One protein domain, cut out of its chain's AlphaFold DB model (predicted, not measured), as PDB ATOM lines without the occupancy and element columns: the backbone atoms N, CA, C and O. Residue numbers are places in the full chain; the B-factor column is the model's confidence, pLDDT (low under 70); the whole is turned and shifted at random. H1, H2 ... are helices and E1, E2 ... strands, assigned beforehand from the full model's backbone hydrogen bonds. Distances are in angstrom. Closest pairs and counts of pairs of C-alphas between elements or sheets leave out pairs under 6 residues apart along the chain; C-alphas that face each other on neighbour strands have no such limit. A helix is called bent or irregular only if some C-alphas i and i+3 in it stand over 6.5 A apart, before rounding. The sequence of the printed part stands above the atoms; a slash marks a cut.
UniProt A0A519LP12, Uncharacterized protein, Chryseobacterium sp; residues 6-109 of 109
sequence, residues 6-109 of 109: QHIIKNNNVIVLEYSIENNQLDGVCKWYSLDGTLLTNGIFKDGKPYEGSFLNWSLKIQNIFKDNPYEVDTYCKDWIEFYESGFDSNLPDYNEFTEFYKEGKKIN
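This is residues 6 to 109 of the 109 residues of an uncharacterized protein of Chryseobacterium sp (UniProt A0A519LP12). One twisted sheet of seven strands makes a curved wall, and H1 covers part of one face of it, over E1, E2 and E3. The strands stand side by side in the order in which they follow along the chain, E1 E2 E3 E4 E5 E6 E7, all antiparallel, while H2 only grazes the sheet and residues 85 to 91 stick out, of which 85 to 87 belong to H1. The printed part has 104 residues, with two named helices and seven named strands in the order E1 E2 E3 E4 E5 H1 H2 E6 E7; the class is mixed, helices and strands. It is compact, with a radius of gyration of the C-alphas of 13.0 A and a rounded outline spanning 37 by 27 by 23 A.

E1, residues 6 to 11, is an edge strand and forms a hairpin with E2, residues 14 to 22, where N 9 and O 17 are 2.8 A apart. E2 and E3, residues 25 to 33, form the next hairpin, with N 31 and O 18 at 2.8 A. E3 bends by 91 degrees at residue 28 and pairs with E4, residues 39 to 46, through N 45 and O 28 at 2.8 A. E4 and E5, residues 49 to 56, have N 44 and O 52 at 2.8 A. E1 to E5 are a meander, each strand the antiparallel neighbour of the one before. E5 bends by 124 degrees at residue 52; its pairing is staggered, with E4 over residues 49 to 53 and with E6, residues 99 to 103, over residues 53 to 56. N 102 and O 53 are 2.8 A apart. E6 forms a hairpin with the other edge strand, E7, residues 106 to 108, where N 108 and O 101 are 2.8 A apart. H1, residues 73 to 87, is on one face of the sheet, in two layers, helix over sheet; its closest C-alphas to E2 are those of Cys 77 and Leu 17, 7.5 A apart. H2, residues 95 to 98, only grazes the sheet, and H1 and H2 are apart. In H1, 6 of 11 O i to N i+4 pairs are within hydrogen-bond range; H2 is too short for such a pair.

E1 begins at C-alpha 6, (-12.239, -85.756, -23.727). E2 is 24.8 A from first to last C-alpha, E3 20.5 A and E4 20.9 A. H1 is 21.4 A long, from C-alpha 73 at (-17.678, -96.522, -27.357), and irregular, but only just: C-alphas 78 and 81 are 6.8 A apart. E7 ends at C-alpha 108, (-30.363, -86.797, -43.143).

The two C-alphas farthest apart, those of Asn 23 and Ser 90, are 37.7 A apart. The printed part has no cut. The link from E5 to H1, residues 57 to 72, is long. The mean pLDDT of the printed part is 86.1, with residues 63 to 67 and 79 to 91 under 70.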
ATOM      1  N   GLN A   6     -12.770 -85.745 -22.368       92.69
ATOM      2  CA  GLN A   6     -12.239 -85.756 -23.727       92.69
ATOM      3  C   GLN A   6     -11.100 -86.768 -23.856       92.69
ATOM      4  O   GLN A   6     -10.182 -86.812 -23.034       92.69
ATOM      5  N   HIS A   7     -11.148 -87.549 -24.926       93.44
ATOM      6  CA  HIS A   7     -10.177 -88.564 -25.298       93.44
ATOM      7  C   HIS A   7      -9.583 -88.241 -26.668       93.44
ATOM      8  O   HIS A   7     -10.278 -87.790 -27.578       93.44
ATOM      9  N   ILE A   8      -8.283 -88.496 -26.818       93.62
ATOM     10  CA  ILE A   8      -7.546 -88.302 -28.067       93.62
ATOM     11  C   ILE A   8      -6.761 -89.575 -28.350       93.62
ATOM     12  O   ILE A   8      -5.955 -89.999 -27.520       93.62
ATOM     13  N   ILE A   9      -6.959 -90.149 -29.532       91.06
ATOM     14  CA  ILE A   9      -6.190 -91.290 -30.019       91.06
ATOM     15  C   ILE A   9      -5.244 -90.819 -31.119       91.06
ATOM     16  O   ILE A   9      -5.617 -90.039 -32.003       91.06
ATOM     17  N   LYS A  10      -3.998 -91.289 -31.047       90.50
ATOM     18  CA  LYS A  10      -2.948 -90.980 -32.015       90.50
ATOM     19  C   LYS A  10      -2.381 -92.256 -32.622       90.50
ATOM     20  O   LYS A  10      -2.091 -93.189 -31.881       90.50
ATOM     21  N   ASN A  11      -2.141 -92.243 -33.930       86.56
ATOM     22  CA  ASN A  11      -1.318 -93.231 -34.621       86.56
ATOM     23  C   ASN A  11      -0.025 -92.554 -35.096       86.56
ATOM     24  O   ASN A  11      -0.085 -91.543 -35.790       86.56
ATOM     25  N   ASN A  12       1.146 -93.061 -34.697       87.94
ATOM     26  CA  ASN A  12       2.453 -92.491 -35.063       87.94
ATOM     27  C   ASN A  12       2.544 -90.958 -34.877       87.94
ATOM     28  O   ASN A  12       3.080 -90.242 -35.718       87.94
ATOM     29  N   ASN A  13       2.018 -90.455 -33.753       89.94
ATOM     30  CA  ASN A  13       1.888 -89.030 -33.394       89.94
ATOM     31  C   ASN A  13       0.860 -88.203 -34.186       89.94
ATOM     32  O   ASN A  13       0.629 -87.049 -33.817       89.94
ATOM     33  N   VAL A  14       0.200 -88.769 -35.193       90.25
ATOM     34  CA  VAL A  14      -0.918 -88.137 -35.904       90.25
ATOM     35  C   VAL A  14      -2.210 -88.391 -35.135       90.25
ATOM     36  O   VAL A  14      -2.472 -89.518 -34.721       90.25
ATOM     37  N   ILE A  15      -3.009 -87.348 -34.901       92.62
ATOM     38  CA  ILE A  15      -4.335 -87.487 -34.285       92.62
ATOM     39  C   ILE A  15      -5.259 -88.154 -35.296       92.62
ATOM     40  O   ILE A  15      -5.344 -87.700 -36.430       92.62
ATOM     41  N   VAL A  16      -5.949 -89.205 -34.863       91.62
ATOM     42  CA  VAL A  16      -6.876 -89.963 -35.715       91.62
ATOM     43  C   VAL A  16      -8.303 -89.987 -35.181       91.62
ATOM     44  O   VAL A  16      -9.248 -90.160 -35.948       91.62
ATOM     45  N   LEU A  17      -8.470 -89.748 -33.879       93.31
ATOM     46  CA  LEU A  17      -9.772 -89.639 -33.242       93.31
ATOM     47  C   LEU A  17      -9.705 -88.677 -32.055       93.31
ATOM     48  O   LEU A  17      -8.838 -88.802 -31.189       93.31
ATOM     49  N   GLU A  18     -10.654 -87.754 -31.995       95.56
ATOM     50  CA  GLU A  18     -10.977 -86.976 -30.799       95.56
ATOM     51  C   GLU A  18     -12.432 -87.253 -30.444       95.56
ATOM     52  O   GLU A  18     -13.292 -87.165 -31.318       95.56
ATOM     53  N   TYR A  19     -12.733 -87.589 -29.193       95.75
ATOM     54  CA  TYR A  19     -14.104 -87.883 -28.786       95.75
ATOM     55  C   TYR A  19     -14.360 -87.587 -27.311       95.75
ATOM     56  O   TYR A  19     -13.428 -87.521 -26.512       95.75
ATOM     57  N   SER A  20     -15.629 -87.408 -26.957       96.00
ATOM     58  CA  SER A  20     -16.062 -87.049 -25.606       96.00
ATOM     59  C   SER A  20     -16.998 -88.118 -25.045       96.00
ATOM     60  O   SER A  20     -17.824 -88.671 -25.776       96.00
ATOM     61  N   ILE A  21     -16.832 -88.444 -23.762       94.81
ATOM     62  CA  ILE A  21     -17.644 -89.439 -23.055       94.81
ATOM     63  C   ILE A  21     -18.308 -88.789 -21.840       94.81
ATOM     64  O   ILE A  21     -17.638 -88.139 -21.036       94.81
ATOM     65  N   GLU A  22     -19.595 -89.069 -21.644       95.06
ATOM     66  CA  GLU A  22     -20.305 -88.874 -20.379       95.06
ATOM     67  C   GLU A  22     -21.056 -90.172 -20.029       95.06
ATOM     68  O   GLU A  22     -21.663 -90.803 -20.889       95.06
ATOM     69  N   ASN A  23     -21.004 -90.617 -18.767       92.12
ATOM     70  CA  ASN A  23     -21.697 -91.833 -18.297       92.12
ATOM     71  C   ASN A  23     -21.448 -93.095 -19.161       92.12
ATOM     72  O   ASN A  23     -22.369 -93.870 -19.417       92.12
ATOM     73  N   ASN A  24     -20.196 -93.313 -19.582       90.38
ATOM     74  CA  ASN A  24     -19.756 -94.427 -20.442       90.38
ATOM     75  C   ASN A  24     -20.373 -94.449 -21.853       90.38
ATOM     76  O   ASN A  24     -20.373 -95.488 -22.508       90.38
ATOM     77  N   GLN A  25     -20.890 -93.321 -22.337       93.56
ATOM     78  CA  GLN A  25     -21.440 -93.181 -23.684       93.56
ATOM     79  C   GLN A  25     -20.814 -91.981 -24.386       93.56
ATOM     80  O   GLN A  25     -20.375 -91.042 -23.724       93.56
ATOM     81  N   LEU A  26     -20.795 -91.998 -25.720       95.06
ATOM     82  CA  LEU A  26     -20.414 -90.823 -26.498       95.06
ATOM     83  C   LEU A  26     -21.381 -89.677 -26.187       95.06
ATOM     84  O   LEU A  26     -22.589 -89.799 -26.396       95.06
ATOM     85  N   ASP A  27     -20.850 -88.573 -25.685       97.00
ATOM     86  CA  ASP A  27     -21.611 -87.363 -25.378       97.00
ATOM     87  C   ASP A  27     -20.672 -86.168 -25.527       97.00
ATOM     88  O   ASP A  27     -19.636 -86.106 -24.866       97.00
ATOM     89  N   GLY A  28     -20.999 -85.270 -26.454       96.25
ATOM     90  CA  GLY A  28     -20.137 -84.166 -26.857       96.25
ATOM     91  C   GLY A  28     -19.464 -84.392 -28.211       96.25
ATOM     92  O   GLY A  28     -20.005 -85.039 -29.109       96.25
ATOM     93  N   VAL A  29     -18.295 -83.782 -28.394       96.81
ATOM     94  CA  VAL A  29     -17.602 -83.725 -29.692       96.81
ATOM     95  C   VAL A  29     -17.050 -85.092 -30.087       96.81
ATOM     96  O   VAL A  29     -16.492 -85.786 -29.241       96.81
ATOM     97  N   CYS A  30     -17.138 -85.432 -31.376       96.25
ATOM     98  CA  CYS A  30     -16.426 -86.537 -32.014       96.25
ATOM     99  C   CYS A  30     -15.868 -86.108 -33.380       96.25
ATOM    100  O   CYS A  30     -16.592 -85.541 -34.201       96.25
ATOM    101  N   LYS A  31     -14.591 -86.405 -33.641       96.56
ATOM    102  CA  LYS A  31     -13.886 -86.099 -34.891       96.56
ATOM    103  C   LYS A  31     -13.010 -87.260 -35.321       96.56
ATOM    104  O   LYS A  31     -12.158 -87.691 -34.550       96.56
ATOM    105  N   TRP A  32     -13.169 -87.688 -36.566       94.12
ATOM    106  CA  TRP A  32     -12.289 -88.667 -37.200       94.12
ATOM    107  C   TRP A  32     -11.345 -87.992 -38.178       94.12
ATOM    108  O   TRP A  32     -11.762 -87.121 -38.944       94.12
ATOM    109  N   TYR A  33     -10.105 -88.462 -38.201       91.81
ATOM    110  CA  TYR A  33      -9.087 -88.024 -39.145       91.81
ATOM    111  C   TYR A  33      -8.484 -89.233 -39.859       91.81
ATOM    112  O   TYR A  33      -8.387 -90.322 -39.292       91.81
ATOM    113  N   SER A  34      -8.058 -89.050 -41.105       87.50
ATOM    114  CA  SER A  34      -7.208 -90.013 -41.801       87.50
ATOM    115  C   SER A  34      -5.809 -90.044 -41.183       87.50
ATOM    116  O   SER A  34      -5.443 -89.224 -40.345       87.50
ATOM    117  N   LEU A  35      -4.990 -91.003 -41.611       85.25
ATOM    118  CA  LEU A  35      -3.646 -91.218 -41.060       85.25
ATOM    119  C   LEU A  35      -2.628 -90.133 -41.399       85.25
ATOM    120  O   LEU A  35      -1.573 -90.072 -40.777       85.25
ATOM    121  N   ASP A  36      -2.935 -89.289 -42.376       86.94
ATOM    122  CA  ASP A  36      -2.186 -88.069 -42.662       86.94
ATOM    123  C   ASP A  36      -2.688 -86.861 -41.845       86.94
ATOM    124  O   ASP A  36      -2.100 -85.784 -41.914       86.94
ATOM    125  N   GLY A  37      -3.749 -87.037 -41.050       89.50
ATOM    126  CA  GLY A  37      -4.362 -86.003 -40.220       89.50
ATOM    127  C   GLY A  37      -5.454 -85.189 -40.918       89.50
ATOM    128  O   GLY A  37      -5.911 -84.197 -40.350       89.50
ATOM    129  N   THR A  38      -5.893 -85.565 -42.123       92.38
ATOM    130  CA  THR A  38      -7.014 -84.885 -42.792       92.38
ATOM    131  C   THR A  38      -8.333 -85.198 -42.084       92.38
ATOM    132  O   THR A  38      -8.642 -86.351 -41.798       92.38
ATOM    133  N   LEU A  39      -9.136 -84.171 -41.789       95.00
ATOM    134  CA  LEU A  39     -10.441 -84.338 -41.144       95.00
ATOM    135  C   LEU A  39     -11.414 -85.072 -42.078       95.00
ATOM    136  O   LEU A  39     -11.689 -84.599 -43.180       95.00
ATOM    137  N   LEU A  40     -11.966 -86.189 -41.606       93.56
ATOM    138  CA  LEU A  40     -12.937 -87.008 -42.333       93.56
ATOM    139  C   LEU A  40     -14.367 -86.663 -41.924       93.56
ATOM    140  O   LEU A  40     -15.217 -86.387 -42.767       93.56
ATOM    141  N   THR A  41     -14.635 -86.671 -40.618       95.38
ATOM    142  CA  THR A  41     -15.961 -86.368 -40.068       95.38
ATOM    143  C   THR A  41     -15.851 -85.578 -38.772       95.38
ATOM    144  O   THR A  41     -14.855 -85.666 -38.054       95.38
ATOM    145  N   ASN A  42     -16.878 -84.783 -38.489       97.94
ATOM    146  CA  ASN A  42     -17.008 -84.022 -37.253       97.94
ATOM    147  C   ASN A  42     -18.485 -83.922 -36.889       97.94
ATOM    148  O   ASN A  42     -19.307 -83.493 -37.705       97.94
ATOM    149  N   GLY A  43     -18.794 -84.242 -35.640       97.88
ATOM    150  CA  GLY A  43     -20.150 -84.165 -35.140       97.88
ATOM    151  C   GLY A  43     -20.239 -84.162 -33.624       97.88
ATOM    152  O   GLY A  43     -19.243 -84.253 -32.906       97.88
ATOM    153  N   ILE A  44     -21.470 -84.023 -33.153       98.25
ATOM    154  CA  ILE A  44     -21.857 -84.026 -31.751       98.25
ATOM    155  C   ILE A  44     -22.686 -85.275 -31.472       98.25
ATOM    156  O   ILE A  44     -23.720 -85.492 -32.110       98.25
ATOM    157  N   PHE A  45     -22.253 -86.065 -30.497       97.75
ATOM    158  CA  PHE A  45     -23.074 -87.095 -29.878       97.75
ATOM    159  C   PHE A  45     -23.859 -86.518 -28.702       97.75
ATOM    160  O   PHE A  45     -23.413 -85.591 -28.027       97.75
ATOM    161  N   LYS A  46     -25.030 -87.095 -28.445       96.75
ATOM    162  CA  LYS A  46     -25.830 -86.838 -27.252       96.75
ATOM    163  C   LYS A  46     -26.442 -88.147 -26.780       96.75
ATOM    164  O   LYS A  46     -27.086 -88.826 -27.583       96.75
ATOM    165  N   ASP A  47     -26.247 -88.492 -25.509       94.75
ATOM    166  CA  ASP A  47     -26.776 -89.726 -24.918       94.75
ATOM    167  C   ASP A  47     -26.428 -90.980 -25.764       94.75
ATOM    168  O   ASP A  47     -27.290 -91.803 -26.093       94.75
ATOM    169  N   GLY A  48     -25.170 -91.069 -26.218       94.44
ATOM    170  CA  GLY A  48     -24.648 -92.188 -27.008       94.44
ATOM    171  C   GLY A  48     -25.087 -92.229 -28.473       94.44
ATOM    172  O   GLY A  48     -24.827 -93.224 -29.150       94.44
ATOM    173  N   LYS A  49     -25.769 -91.193 -28.984       96.00
ATOM    174  CA  LYS A  49     -26.332 -91.174 -30.347       96.00
ATOM    175  C   LYS A  49     -25.888 -89.957 -31.159       96.00
ATOM    176  O   LYS A  49     -25.747 -88.878 -30.584       96.00
ATOM    177  N   PRO A  50     -25.719 -90.094 -32.487       97.44
ATOM    178  CA  PRO A  50     -25.449 -88.956 -33.360       97.44
ATOM    179  C   PRO A  50     -26.540 -87.886 -33.241       97.44
ATOM    180  O   PRO A  50     -27.730 -88.190 -33.359       97.44
ATOM    181  N   TYR A  51     -26.147 -86.632 -33.018       98.31
ATOM    182  CA  TYR A  51     -27.071 -85.507 -32.895       98.31
ATOM    183  C   TYR A  51     -26.939 -84.526 -34.059       98.31
ATOM    184  O   TYR A  51     -27.924 -84.243 -34.741       98.31
ATOM    185  N   GLU A  52     -25.732 -84.029 -34.319       98.62
ATOM    186  CA  GLU A  52     -25.488 -83.031 -35.362       98.62
ATOM    187  C   GLU A  52     -24.118 -83.234 -36.007       98.62
ATOM    188  O   GLU A  52     -23.142 -83.466 -35.301       98.62
ATOM    189  N   GLY A  53     -24.037 -83.137 -37.333       98.19
ATOM    190  CA  GLY A  53     -22.790 -83.284 -38.090       98.19
ATOM    191  C   GLY A  53     -22.698 -84.608 -38.842       98.19
ATOM    192  O   GLY A  53     -23.719 -85.200 -39.191       98.19
ATOM    193  N   SER A  54     -21.473 -85.041 -39.131       97.88
ATOM    194  CA  SER A  54     -21.197 -86.283 -39.855       97.88
ATOM    195  C   SER A  54     -20.452 -87.292 -38.989       97.88
ATOM    196  O   SER A  54     -19.679 -86.915 -38.107       97.88
ATOM    197  N   PHE A  55     -20.687 -88.575 -39.252       95.44
ATOM    198  CA  PHE A  55     -20.122 -89.686 -38.492       95.44
ATOM    199  C   PHE A  55     -19.796 -90.839 -39.431       95.44
ATOM    200  O   PHE A  55     -20.580 -91.160 -40.321       95.44
ATOM    201  N   LEU A  56     -18.653 -91.486 -39.221       91.94
ATOM    202  CA  LEU A  56     -18.373 -92.761 -39.878       91.94
ATOM    203  C   LEU A  56     -19.272 -93.831 -39.254       91.94
ATOM    204  O   LEU A  56     -19.389 -93.868 -38.035       91.94
ATOM    205  N   ASN A  57     -19.884 -94.696 -40.060       90.12
ATOM    206  CA  ASN A  57     -20.649 -95.857 -39.616       90.12
ATOM    207  C   ASN A  57     -19.975 -97.141 -40.125       90.12
ATOM    208  O   ASN A  57     -20.290 -97.666 -41.195       90.12
ATOM    209  N   TRP A  58     -19.060 -97.678 -39.317       83.81
ATOM    210  CA  TRP A  58     -18.280 -98.874 -39.648       83.81
ATOM    211  C   TRP A  58     -19.128-100.129 -39.880       83.81
ATOM    212  O   TRP A  58     -18.701-101.019 -40.619       83.81
ATOM    213  N   SER A  59     -20.356-100.179 -39.347       82.56
ATOM    214  CA  SER A  59     -21.280-101.301 -39.566       82.56
ATOM    215  C   SER A  59     -21.677-101.494 -41.029       82.56
ATOM    216  O   SER A  59     -21.975-102.617 -41.438       82.56
ATOM    217  N   LEU A  60     -21.627-100.427 -41.833       84.00
ATOM    218  CA  LEU A  60     -21.907-100.485 -43.268       84.00
ATOM    219  C   LEU A  60     -20.770-101.156 -44.051       84.00
ATOM    220  O   LEU A  60     -21.014-101.722 -45.116       84.00
ATOM    221  N   LYS A  61     -19.539-101.127 -43.518       78.44
ATOM    222  CA  LYS A  61     -18.358-101.724 -44.155       78.44
ATOM    223  C   LYS A  61     -18.049-103.119 -43.623       78.44
ATOM    224  O   LYS A  61     -17.743-104.014 -44.407       78.44
ATOM    225  N   ILE A  62     -18.143-103.315 -42.308       74.56
ATOM    226  CA  ILE A  62     -17.766-104.561 -41.638       74.56
ATOM    227  C   ILE A  62     -19.024-105.216 -41.065       74.56
ATOM    228  O   ILE A  62     -19.454-104.964 -39.937       74.56
ATOM    229  N   GLN A  63     -19.646-106.063 -41.883       67.06
ATOM    230  CA  GLN A  63     -20.852-106.788 -41.494       67.06
ATOM    231  C   GLN A  63     -20.570-107.704 -40.286       67.06
ATOM    232  O   GLN A  63     -19.504-108.304 -40.187       67.06
ATOM    233  N   ASN A  64     -21.559-107.866 -39.402       65.56
ATOM    234  CA  ASN A  64     -21.571-108.765 -38.231       65.56
ATOM    235  C   ASN A  64     -20.802-108.354 -36.960       65.56
ATOM    236  O   ASN A  64     -20.990-109.049 -35.962       65.56
ATOM    237  N   ILE A  65     -20.027-107.261 -36.942       64.94
ATOM    238  CA  ILE A  65     -19.309-106.803 -35.725       64.94
ATOM    239  C   ILE A  65     -20.159-105.841 -34.878       64.94
ATOM    240  O   ILE A  65     -20.175-105.925 -33.657       64.94
ATOM    241  N   PHE A  66     -20.958-104.991 -35.523       68.19
ATOM    242  CA  PHE A  66     -21.659-103.865 -34.890       68.19
ATOM    243  C   PHE A  66     -23.159-104.119 -34.645       68.19
ATOM    244  O   PHE A  66     -23.975-103.213 -34.804       68.19
ATOM    245  N   LYS A  67     -23.552-105.370 -34.356       60.25
ATOM    246  CA  LYS A  67     -24.947-105.841 -34.510       60.25
ATOM    247  C   LYS A  67     -25.998-105.066 -33.712       60.25
ATOM    248  O   LYS A  67     -27.122-104.963 -34.195       60.25
ATOM    249  N   ASP A  68     -25.636-104.508 -32.560       74.44
ATOM    250  CA  ASP A  68     -26.611-103.897 -31.650       74.44
ATOM    251  C   ASP A  68     -26.502-102.366 -31.585       74.44
ATOM    252  O   ASP A  68     -27.522-101.675 -31.537       74.44
ATOM    253  N   ASN A  69     -25.284-101.817 -31.631       84.38
ATOM    254  CA  ASN A  69     -25.050-100.375 -31.627       84.38
ATOM    255  C   ASN A  69     -23.761-100.011 -32.396       84.38
ATOM    256  O   ASN A  69     -22.666-100.252 -31.887       84.38
ATOM    257  N   PRO A  70     -23.849 -99.381 -33.585       87.31
ATOM    258  CA  PRO A  70     -22.668 -98.987 -34.358       87.31
ATOM    259  C   PRO A  70     -21.821 -97.892 -33.691       87.31
ATOM    260  O   PRO A  70     -20.694 -97.661 -34.120       87.31
ATOM    261  N   TYR A  71     -22.349 -97.237 -32.653       91.00
ATOM    262  CA  TYR A  71     -21.718 -96.127 -31.937       91.00
ATOM    263  C   TYR A  71     -21.413 -96.457 -30.467       91.00
ATOM    264  O   TYR A  71     -21.247 -95.561 -29.640       91.00
ATOM    265  N   GLU A  72     -21.364 -97.742 -30.107       89.38
ATOM    266  CA  GLU A  72     -20.870 -98.159 -28.794       89.38
ATOM    267  C   GLU A  72     -19.393 -97.779 -28.646       89.38
ATOM    268  O   GLU A  72     -18.597 -98.088 -29.525       89.38
ATOM    269  N   VAL A  73     -19.021 -97.107 -27.550       88.88
ATOM    270  CA  VAL A  73     -17.678 -96.522 -27.357       88.88
ATOM    271  C   VAL A  73     -16.563 -97.540 -27.594       88.88
ATOM    272  O   VAL A  73     -15.591 -97.231 -28.284       88.88
ATOM    273  N   ASP A  74     -16.699 -98.736 -27.019       83.56
ATOM    274  CA  ASP A  74     -15.657 -99.760 -27.078       83.56
ATOM    275  C   ASP A  74     -15.407-100.244 -28.507       83.56
ATOM    276  O   ASP A  74     -14.253-100.393 -28.883       83.56
ATOM    277  N   THR A  75     -16.452-100.385 -29.320       81.94
ATOM    278  CA  THR A  75     -16.350-100.860 -30.708       81.94
ATOM    279  C   THR A  75     -16.049 -99.711 -31.678       81.94
ATOM    280  O   THR A  75     -15.253 -99.830 -32.606       81.94
ATOM    281  N   TYR A  76     -16.677 -98.554 -31.465       87.81
ATOM    282  CA  TYR A  76     -16.576 -97.401 -32.354       87.81
ATOM    283  C   TYR A  76     -15.199 -96.741 -32.297       87.81
ATOM    284  O   TYR A  76     -14.625 -96.420 -33.336       87.81
ATOM    285  N   CYS A  77     -14.669 -96.524 -31.089       84.50
ATOM    286  CA  CYS A  77     -13.470 -95.715 -30.884       84.50
ATOM    287  C   CYS A  77     -12.170 -96.526 -30.863       84.50
ATOM    288  O   CYS A  77     -11.115 -95.951 -31.124       84.50
ATOM    289  N   LYS A  78     -12.208 -97.825 -30.531       71.75
ATOM    290  CA  LYS A  78     -10.988 -98.642 -30.390       71.75
ATOM    291  C   LYS A  78     -10.633 -99.401 -31.662       71.75
ATOM    292  O   LYS A  78      -9.455 -99.476 -32.003       71.75
ATOM    293  N   ASP A  79     -11.626 -99.884 -32.403       63.94
ATOM    294  CA  ASP A  79     -11.339-100.902 -33.409       63.94
ATOM    295  C   ASP A  79     -10.833-100.345 -34.748       63.94
ATOM    296  O   ASP A  79     -10.226-101.075 -35.525       63.94
ATOM    297  N   TRP A  80     -11.031 -99.059 -35.055       64.31
ATOM    298  CA  TRP A  80     -10.640 -98.525 -36.369       64.31
ATOM    299  C   TRP A  80      -9.134 -98.610 -36.647       64.31
ATOM    300  O   TRP A  80      -8.744 -98.921 -37.770       64.31
ATOM    301  N   ILE A  81      -8.287 -98.358 -35.642       63.72
ATOM    302  CA  ILE A  81      -6.828 -98.427 -35.816       63.72
ATOM    303  C   ILE A  81      -6.403 -99.877 -36.052       63.72
ATOM    304  O   ILE A  81      -5.660-100.151 -36.989       63.72
ATOM    305  N   GLU A  82      -6.942-100.813 -35.268       65.12
ATOM    306  CA  GLU A  82      -6.633-102.236 -35.409       65.12
ATOM    307  C   GLU A  82      -7.190-102.819 -36.719       65.12
ATOM    308  O   GLU A  82      -6.493-103.572 -37.395       65.12
ATOM    309  N   PHE A  83      -8.398-102.441 -37.153       65.31
ATOM    310  CA  PHE A  83      -8.959-102.857 -38.446       65.31
ATOM    311  C   PHE A  83      -8.188-102.278 -39.633       65.31
ATOM    312  O   PHE A  83      -7.979-102.972 -40.630       65.31
ATOM    313  N   TYR A  84      -7.742-101.024 -39.529       62.12
ATOM    314  CA  TYR A  84      -6.887-100.408 -40.534       62.12
ATOM    315  C   TYR A  84      -5.547-101.144 -40.663       62.12
ATOM    316  O   TYR A  84      -5.126-101.470 -41.771       62.12
ATOM    317  N   GLU A  85      -4.888-101.430 -39.537       58.44
ATOM    318  CA  GLU A  85      -3.576-102.086 -39.512       58.44
ATOM    319  C   GLU A  85      -3.635-103.575 -39.889       58.44
ATOM    320  O   GLU A  85      -2.626-104.133 -40.322       58.44
ATOM    321  N   SER A  86      -4.800-104.221 -39.757       57.09
ATOM    322  CA  SER A  86      -4.939-105.671 -39.937       57.09
ATOM    323  C   SER A  86      -5.489-106.138 -41.285       57.09
ATOM    324  O   SER A  86      -5.263-107.305 -41.617       57.09
ATOM    325  N   GLY A  87      -6.196-105.321 -42.082       55.22
ATOM    326  CA  GLY A  87      -6.870-105.937 -43.233       55.22
ATOM    327  C   GLY A  87      -7.682-105.101 -44.211       55.22
ATOM    328  O   GLY A  87      -8.444-105.701 -44.969       55.22
ATOM    329  N   PHE A  88      -7.545-103.777 -44.268       55.09
ATOM    330  CA  PHE A  88      -7.966-103.106 -45.501       55.09
ATOM    331  C   PHE A  88      -6.956-103.436 -46.609       55.09
ATOM    332  O   PHE A  88      -5.757-103.539 -46.343       55.09
ATOM    333  N   ASP A  89      -7.443-103.646 -47.841       54.84
ATOM    334  CA  ASP A  89      -6.597-103.691 -49.041       54.84
ATOM    335  C   ASP A  89      -5.568-102.551 -48.989       54.84
ATOM    336  O   ASP A  89      -5.762-101.555 -48.295       54.84
ATOM    337  N   SER A  90      -4.490-102.626 -49.768       59.59
ATOM    338  CA  SER A  90      -3.452-101.581 -49.845       59.59
ATOM    339  C   SER A  90      -3.954-100.145 -50.136       59.59
ATOM    340  O   SER A  90      -3.141 -99.230 -50.231       59.59
ATOM    341  N   ASN A  91      -5.266 -99.944 -50.303       69.50
ATOM    342  CA  ASN A  91      -5.949 -98.689 -50.566       69.50
ATOM    343  C   ASN A  91      -6.886 -98.302 -49.407       69.50
ATOM    344  O   ASN A  91      -7.654 -99.120 -48.902       69.50
ATOM    345  N   LEU A  92      -6.874 -97.014 -49.053       73.25
ATOM    346  CA  LEU A  92      -7.818 -96.428 -48.100       73.25
ATOM    347  C   LEU A  92      -9.272 -96.630 -48.577       73.25
ATOM    348  O   LEU A  92      -9.534 -96.501 -49.777       73.25
ATOM    349  N   PRO A  93     -10.229 -96.906 -47.673       76.69
ATOM    350  CA  PRO A  93     -11.637 -96.952 -48.044       76.69
ATOM    351  C   PRO A  93     -12.147 -95.552 -48.432       76.69
ATOM    352  O   PRO A  93     -11.713 -94.551 -47.862       76.69
ATOM    353  N   ASP A  94     -13.105 -95.475 -49.361       85.31
ATOM    354  CA  ASP A  94     -13.836 -94.227 -49.610       85.31
ATOM    355  C   ASP A  94     -14.791 -93.967 -48.439       85.31
ATOM    356  O   ASP A  94     -15.858 -94.572 -48.331       85.31
ATOM    357  N   TYR A  95     -14.385 -93.068 -47.542       85.94
ATOM    358  CA  TYR A  95     -15.136 -92.731 -46.335       85.94
ATOM    359  C   TYR A  95     -16.556 -92.222 -46.621       85.94
ATOM    360  O   TYR A  95     -17.427 -92.349 -45.759       85.94
ATOM    361  N   ASN A  96     -16.832 -91.704 -47.824       87.81
ATOM    362  CA  ASN A  96     -18.171 -91.245 -48.193       87.81
ATOM    363  C   ASN A  96     -19.193 -92.389 -48.254       87.81
ATOM    364  O   ASN A  96     -20.367 -92.160 -47.973       87.81
ATOM    365  N   GLU A  97     -18.771 -93.622 -48.563       89.12
ATOM    366  CA  GLU A  97     -19.672 -94.783 -48.680       89.12
ATOM    367  C   GLU A  97     -20.355 -95.155 -47.357       89.12
ATOM    368  O   GLU A  97     -21.397 -95.811 -47.345       89.12
ATOM    369  N   PHE A  98     -19.761 -94.761 -46.233       88.81
ATOM    370  CA  PHE A  98     -20.226 -95.113 -44.895       88.81
ATOM    371  C   PHE A  98     -20.246 -93.910 -43.952       88.81
ATOM    372  O   PHE A  98     -20.249 -94.077 -42.735       88.81
ATOM    373  N   THR A  99     -20.285 -92.697 -44.499       93.19
ATOM    374  CA  THR A  99     -20.547 -91.490 -43.715       93.19
ATOM    375  C   THR A  99     -22.051 -91.268 -43.595       93.19
ATOM    376  O   THR A  99     -22.785 -91.281 -44.581       93.19
ATOM    377  N   GLU A 100     -22.519 -91.036 -42.375       95.50
ATOM    378  CA  GLU A 100     -23.894 -90.660 -42.078       95.50
ATOM    379  C   GLU A 100     -23.951 -89.211 -41.600       95.50
ATOM    380  O   GLU A 100     -23.082 -88.758 -40.856       95.50
ATOM    381  N   PHE A 101     -24.998 -88.491 -41.999       97.75
ATOM    382  CA  PHE A 101     -25.220 -87.102 -41.615       97.75
ATOM    383  C   PHE A 101     -26.421 -87.004 -40.691       97.75
ATOM    384  O   PHE A 101     -27.429 -87.682 -40.894       97.75
ATOM    385  N   TYR A 102     -26.331 -86.141 -39.686       98.19
ATOM    386  CA  TYR A 102     -27.381 -85.942 -38.700       98.19
ATOM    387  C   TYR A 102     -27.640 -84.464 -38.453       98.19
ATOM    388  O   TYR A 102     -26.730 -83.633 -38.452       98.19
ATOM    389  N   LYS A 103     -28.910 -84.150 -38.202       98.31
ATOM    390  CA  LYS A 103     -29.361 -82.847 -37.726       98.31
ATOM    391  C   LYS A 103     -30.432 -83.049 -36.664       98.31
ATOM    392  O   LYS A 103     -31.431 -83.723 -36.913       98.31
ATOM    393  N   GLU A 104     -30.216 -82.473 -35.486       97.75
ATOM    394  CA  GLU A 104     -31.124 -82.571 -34.335       97.75
ATOM    395  C   GLU A 104     -31.522 -84.023 -33.986       97.75
ATOM    396  O   GLU A 104     -32.680 -84.325 -33.690       97.75
ATOM    397  N   GLY A 105     -30.565 -84.952 -34.054       97.38
ATOM    398  CA  GLY A 105     -30.761 -86.374 -33.752       97.38
ATOM    399  C   GLY A 105     -31.417 -87.185 -34.868       97.38
ATOM    400  O   GLY A 105     -31.690 -88.371 -34.685       97.38
ATOM    401  N   LYS A 106     -31.688 -86.577 -36.028       97.62
ATOM    402  CA  LYS A 106     -32.283 -87.255 -37.184       97.62
ATOM    403  C   LYS A 106     -31.246 -87.433 -38.276       97.62
ATOM    404  O   LYS A 106     -30.611 -86.460 -38.674       97.62
ATOM    405  N   LYS A 107     -31.127 -88.663 -38.781       96.69
ATOM    406  CA  LYS A 107     -30.323 -88.950 -39.968       96.69
ATOM    407  C   LYS A 107     -30.900 -88.185 -41.162       96.69
ATOM    408  O   LYS A 107     -32.113 -88.214 -41.376       96.69
ATOM    409  N   ILE A 108     -30.039 -87.505 -41.906       95.94
ATOM    410  CA  ILE A 108     -30.363 -86.797 -43.143       95.94
ATOM    411  C   ILE A 108     -29.589 -87.436 -44.300       95.94
ATOM    412  O   ILE A 108     -28.498 -87.972 -44.094       95.94
ATOM    413  N   ASN A 109     -30.208 -87.433 -45.480       77.81
ATOM    414  CA  ASN A 109     -29.619 -87.950 -46.716       77.81
ATOM    415  C   ASN A 109     -28.708 -86.914 -47.369       77.81
ATOM    416  O   ASN A 109     -29.051 -85.711 -47.278       77.81
TER     417      ASN A 109